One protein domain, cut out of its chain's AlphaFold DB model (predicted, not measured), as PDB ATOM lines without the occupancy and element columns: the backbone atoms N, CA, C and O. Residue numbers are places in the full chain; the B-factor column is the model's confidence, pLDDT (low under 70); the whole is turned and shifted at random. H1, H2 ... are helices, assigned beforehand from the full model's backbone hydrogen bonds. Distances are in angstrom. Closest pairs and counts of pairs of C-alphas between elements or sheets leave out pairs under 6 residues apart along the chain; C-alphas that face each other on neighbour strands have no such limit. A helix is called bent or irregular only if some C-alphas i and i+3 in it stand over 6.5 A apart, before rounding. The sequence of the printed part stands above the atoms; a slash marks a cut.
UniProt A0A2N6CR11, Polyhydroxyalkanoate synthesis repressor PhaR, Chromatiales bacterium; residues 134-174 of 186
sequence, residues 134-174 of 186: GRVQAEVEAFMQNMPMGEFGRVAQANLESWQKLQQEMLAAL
ATOM      1  N   GLY A 134     147.670 155.763 219.991       77.56
ATOM      2  CA  GLY A 134     146.396 155.169 219.580       77.56
ATOM      3  C   GLY A 134     146.588 153.895 218.752       77.56
ATOM      4  O   GLY A 134     145.901 152.898 218.976       77.56
ATOM      5  N   ARG A 135     147.573 153.883 217.842       83.25
ATOM      6  CA  ARG A 135     147.897 152.710 217.014       83.25
ATOM      7  C   ARG A 135     148.384 151.530 217.853       83.25
ATOM      8  O   ARG A 135     147.893 150.423 217.664       83.25
ATOM      9  N   VAL A 136     149.316 151.761 218.780       83.94
ATOM     10  CA  VAL A 136     149.843 150.712 219.667       83.94
ATOM     11  C   VAL A 136     148.738 150.148 220.556       83.94
ATOM     12  O   VAL A 136     148.641 148.932 220.696       83.94
ATOM     13  N   GLN A 137     147.879 150.999 221.125       79.31
ATOM     14  CA  GLN A 137     146.740 150.536 221.923       79.31
ATOM     15  C   GLN A 137     145.785 149.664 221.102       79.31
ATOM     16  O   GLN A 137     145.449 148.566 221.539       79.31
ATOM     17  N   ALA A 138     145.408 150.111 219.901       82.75
ATOM     18  CA  ALA A 138     144.535 149.351 219.012       82.75
ATOM     19  C   ALA A 138     145.168 148.021 218.566       82.75
ATOM     20  O   ALA A 138     144.478 147.010 218.466       82.75
ATOM     21  N   GLU A 139     146.482 147.995 218.325       84.06
ATOM     22  CA  GLU A 139     147.220 146.784 217.952       84.06
ATOM     23  C   GLU A 139     147.288 145.778 219.111       84.06
ATOM     24  O   GLU A 139     147.053 144.588 218.907       84.06
ATOM     25  N   VAL A 140     147.527 146.251 220.339       84.62
ATOM     26  CA  VAL A 140     147.482 145.417 221.552       84.62
ATOM     27  C   VAL A 140     146.074 144.873 221.789       84.62
ATOM     28  O   VAL A 140     145.919 143.682 222.059       84.62
ATOM     29  N   GLU A 141     145.045 145.710 221.656       81.94
ATOM     30  CA  GLU A 141     143.654 145.289 221.812       81.94
ATOM     31  C   GLU A 141     143.267 144.243 220.756       81.94
ATOM     32  O   GLU A 141     142.750 143.180 221.100       81.94
ATOM     33  N   ALA A 142     143.593 144.486 219.485       83.25
ATOM     34  CA  ALA A 142     143.341 143.546 218.397       83.25
ATOM     35  C   ALA A 142     144.110 142.228 218.577       83.25
ATOM     36  O   ALA A 142     143.574 141.158 218.282       83.25
ATOM     37  N   PHE A 143     145.346 142.284 219.081       83.88
ATOM     38  CA  PHE A 143     146.119 141.095 219.426       83.88
ATOM     39  C   PHE A 143     145.448 140.298 220.549       83.88
ATOM     40  O   PHE A 143     145.319 139.083 220.432       83.88
ATOM     41  N   MET A 144     144.966 140.962 221.605       79.38
ATOM     42  CA  MET A 144     144.247 140.305 222.702       79.38
ATOM     43  C   MET A 144     142.917 139.692 222.249       79.38
ATOM     44  O   MET A 144     142.604 138.573 222.648       79.38
ATOM     45  N   GLN A 145     142.150 140.385 221.402       78.81
ATOM     46  CA  GLN A 145     140.864 139.902 220.885       78.81
ATOM     47  C   GLN A 145     141.017 138.698 219.942       78.81
ATOM     48  O   GLN A 145     140.175 137.802 219.952       78.81
ATOM     49  N   ASN A 146     142.091 138.660 219.148       81.62
ATOM     50  CA  ASN A 146     142.368 137.572 218.205       81.62
ATOM     51  C   ASN A 146     143.297 136.491 218.778       81.62
ATOM     52  O   ASN A 146     143.681 135.564 218.058       81.62
ATOM     53  N   MET A 147     143.672 136.590 220.057       79.00
ATOM     54  CA  MET A 147     144.531 135.602 220.694       79.00
ATOM     55  C   MET A 147     143.771 134.270 220.832       79.00
ATOM     56  O   MET A 147     142.696 134.232 221.437       79.00
ATOM     57  N   PRO A 148     144.315 133.146 220.329       83.19
ATOM     58  CA  PRO A 148     143.736 131.833 220.583       83.19
ATOM     59  C   PRO A 148     143.664 131.564 222.091       83.19
ATOM     60  O   PRO A 148     144.629 131.814 222.812       83.19
ATOM     61  N   MET A 149     142.564 130.978 222.573       75.44
ATOM     62  CA  MET A 149     142.377 130.668 224.004       75.44
ATOM     63  C   MET A 149     143.505 129.806 224.606       75.44
ATOM     64  O   MET A 149     143.804 129.925 225.793       75.44
ATOM     65  N   GLY A 150     144.169 128.971 223.795       73.62
ATOM     66  CA  GLY A 150     145.349 128.206 224.220       73.62
ATOM     67  C   GLY A 150     146.560 129.084 224.558       73.62
ATOM     68  O   GLY A 150     147.286 128.799 225.509       73.62
ATOM     69  N   GLU A 151     146.722 130.200 223.853       76.50
ATOM     70  CA  GLU A 151     147.816 131.148 224.068       76.50
ATOM     71  C   GLU A 151     147.513 132.096 225.234       76.50
ATOM     72  O   GLU A 151     148.427 132.442 225.986       76.50
ATOM     73  N   PHE A 152     146.229 132.396 225.487       75.38
ATOM     74  CA  PHE A 152     145.795 133.081 226.711       75.38
ATOM     75  C   PHE A 152     146.190 132.281 227.957       75.38
ATOM     76  O   PHE A 152     146.720 132.846 228.910       75.38
ATOM     77  N   GLY A 153     146.012 130.955 227.925       74.75
ATOM     78  CA  GLY A 153     146.450 130.061 228.998       74.75
ATOM     79  C   GLY A 153     147.957 130.137 229.264       74.75
ATOM     80  O   GLY A 153     148.368 130.221 230.418       74.75
ATOM     81  N   ARG A 154     148.786 130.191 228.212       76.00
ATOM     82  CA  ARG A 154     150.252 130.293 228.339       76.00
ATOM     83  C   ARG A 154     150.705 131.644 228.891       76.00
ATOM     84  O   ARG A 154     151.566 131.680 229.766       76.00
ATOM     85  N   VAL A 155     150.118 132.744 228.415       82.12
ATOM     86  CA  VAL A 155     150.408 134.098 228.920       82.12
ATOM     87  C   VAL A 155     149.935 134.250 230.369       82.12
ATOM     88  O   VAL A 155     150.670 134.776 231.205       82.12
ATOM     89  N   ALA A 156     148.746 133.739 230.695       79.00
ATOM     90  CA  ALA A 156     148.222 133.731 232.058       79.00
ATOM     91  C   ALA A 156     149.104 132.899 232.999       79.00
ATOM     92  O   ALA A 156     149.376 133.339 234.114       79.00
ATOM     93  N   GLN A 157     149.597 131.743 232.547       78.38
ATOM     94  CA  GLN A 157     150.492 130.890 233.327       78.38
ATOM     95  C   GLN A 157     151.855 131.552 233.573       78.38
ATOM     96  O   GLN A 157     152.295 131.602 234.717       78.38
ATOM     97  N   ALA A 158     152.477 132.144 232.550       82.31
ATOM     98  CA  ALA A 158     153.740 132.875 232.705       82.31
ATOM     99  C   ALA A 158     153.606 134.079 233.659       82.31
ATOM    100  O   ALA A 158     154.492 134.355 234.472       82.31
ATOM    101  N   ASN A 159     152.470 134.782 233.607       83.81
ATOM    102  CA  ASN A 159     152.168 135.858 234.549       83.81
ATOM    103  C   ASN A 159     151.975 135.310 235.976       83.81
ATOM    104  O   ASN A 159     152.524 135.862 236.928       83.81
ATOM    105  N   LEU A 160     151.252 134.195 236.140       82.69
ATOM    106  CA  LEU A 160     151.020 133.563 237.442       82.69
ATOM    107  C   LEU A 160     152.324 133.071 238.086       82.69
ATOM    108  O   LEU A 160     152.521 133.285 239.277       82.69
ATOM    109  N   GLU A 161     153.233 132.481 237.309       87.06
ATOM    110  CA  GLU A 161     154.573 132.077 237.764       87.06
ATOM    111  C   GLU A 161     155.392 133.282 238.248       87.06
ATOM    112  O   GLU A 161     156.065 133.216 239.277       87.06
ATOM    113  N   SER A 162     155.270 134.420 237.558       87.62
ATOM    114  CA  SER A 162     155.914 135.681 237.948       87.62
ATOM    115  C   SER A 162     155.373 136.206 239.286       87.62
ATOM    116  O   SER A 162     156.149 136.597 240.160       87.62
ATOM    117  N   TRP A 163     154.050 136.158 239.487       84.50
ATOM    118  CA  TRP A 163     153.399 136.531 240.751       84.50
ATOM    119  C   TRP A 163     153.723 135.567 241.892       84.50
ATOM    120  O   TRP A 163     153.953 136.008 243.017       84.50
ATOM    121  N   GLN A 164     153.786 134.266 241.610       85.19
ATOM    122  CA  GLN A 164     154.178 133.246 242.584       85.19
ATOM    123  C   GLN A 164     155.627 133.431 243.032       85.19
ATOM    124  O   GLN A 164     155.909 133.344 244.226       85.19
ATOM    125  N   LYS A 165     156.536 133.743 242.102       87.69
ATOM    126  CA  LYS A 165     157.936 134.039 242.415       87.69
ATOM    127  C   LYS A 165     158.064 135.280 243.297       87.69
ATOM    128  O   LYS A 165     158.736 135.230 244.320       87.69
ATOM    129  N   LEU A 166     157.355 136.357 242.958       87.81
ATOM    130  CA  LEU A 166     157.343 137.589 243.750       87.81
ATOM    131  C   LEU A 166     156.752 137.354 245.151       87.81
ATOM    132  O   LEU A 166     157.274 137.852 246.146       87.81
ATOM    133  N   GLN A 167     155.703 136.532 245.252       86.25
ATOM    134  CA  GLN A 167     155.126 136.120 246.529       86.25
ATOM    135  C   GLN A 167     156.109 135.283 247.362       86.25
ATOM    136  O   GLN A 167     156.199 135.492 248.571       86.25
ATOM    137  N   GLN A 168     156.848 134.358 246.745       85.94
ATOM    138  CA  GLN A 168     157.874 133.558 247.421       85.94
ATOM    139  C   GLN A 168     159.047 134.411 247.898       85.94
ATOM    140  O   GLN A 168     159.472 134.250 249.036       85.94
ATOM    141  N   GLU A 169     159.534 135.343 247.080       85.31
ATOM    142  CA  GLU A 169     160.604 136.273 247.459       85.31
ATOM    143  C   GLU A 169     160.164 137.186 248.615       85.31
ATOM    144  O   GLU A 169     160.913 137.383 249.571       85.31
ATOM    145  N   MET A 170     158.918 137.672 248.595       83.88
ATOM    146  CA  MET A 170     158.339 138.451 249.693       83.88
ATOM    147  C   MET A 170     158.162 137.614 250.969       83.88
ATOM    148  O   MET A 170     158.473 138.083 252.061       83.88
ATOM    149  N   LEU A 171     157.684 136.371 250.857       82.56
ATOM    150  CA  LEU A 171     157.541 135.459 251.997       82.56
ATOM    151  C   LEU A 171     158.896 135.062 252.587       82.56
ATOM    152  O   LEU A 171     158.997 134.976 253.808       82.56
ATOM    153  N   ALA A 172     159.918 134.862 251.754       81.31
ATOM    154  CA  ALA A 172     161.289 134.594 252.177       81.31
ATOM    155  C   ALA A 172     161.922 135.815 252.866       81.31
ATOM    156  O   ALA A 172     162.634 135.660 253.852       81.31
ATOM    157  N   ALA A 173     161.614 137.032 252.404       77.38
ATOM    158  CA  ALA A 173     162.043 138.268 253.056       77.38
ATOM    159  C   ALA A 173     161.325 138.528 254.398       77.38
ATOM    160  O   ALA A 173     161.913 139.116 255.302       77.38
ATOM    161  N   LEU A 174     160.068 138.088 254.544       74.50
ATOM    162  CA  LEU A 174     159.284 138.211 255.784       74.50
ATOM    163  C   LEU A 174     159.616 137.128 256.822       74.50
ATOM    164  O   LEU A 174     159.545 137.400 258.017       74.50
TER     165      LEU A 174
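Overview. This is residues 134 to 174 of the 186 residues of the protein "Polyhydroxyalkanoate synthesis repressor PhaR" of Chromatiales bacterium (UniProt A0A2N6CR11). Two helices, one short and one long, make an open, flat L: H1 is the short arm, H2 the long arm, and the link of residues 146 to 148 makes the corner. The arms lead away from this corner, with nothing packed in the angle between them. The printed part has 41 residues with two named helices, H1 then H2, and no named strand; the class is all helix. It is extended, with a radius of gyration of the C-alphas of 14.9 A and spans of 42 by 25 by 7 A.

Along the chain. H1 holds residues 134 to 145, from C-alpha 134 at (146.396, 155.169, 219.580) to C-alpha 145 at (140.864, 139.902, 220.885), a length of 16.3 A. H2 holds residues 149 to 174 and is 36.8 A long. It begins with C-alpha 149 at (142.377, 130.668, 224.004) and ends with C-alpha 174 at (159.284, 138.211, 255.784).

Arrangement. A tight link of 3 residues joins H1 to H2. The two helices are apart, but only just: their closest C-alphas are 8.4 A from each other. Residues 134 to 143 of H1 stand free, and so do residues 153 to 174 of H2. Neither helix is bent. In H1 and H2 every O i to N i+4 pair is within hydrogen-bond range.

Size, cuts and confidence. The two C-alphas farthest apart, those of Arg 135 and Leu 174, are 42.9 A from each other. The outline is flat. The printed part has no cut from residue 134 to residue 174, and it has no long link. The mean pLDDT of the printed part is 81.6, and no printed residue is under 70.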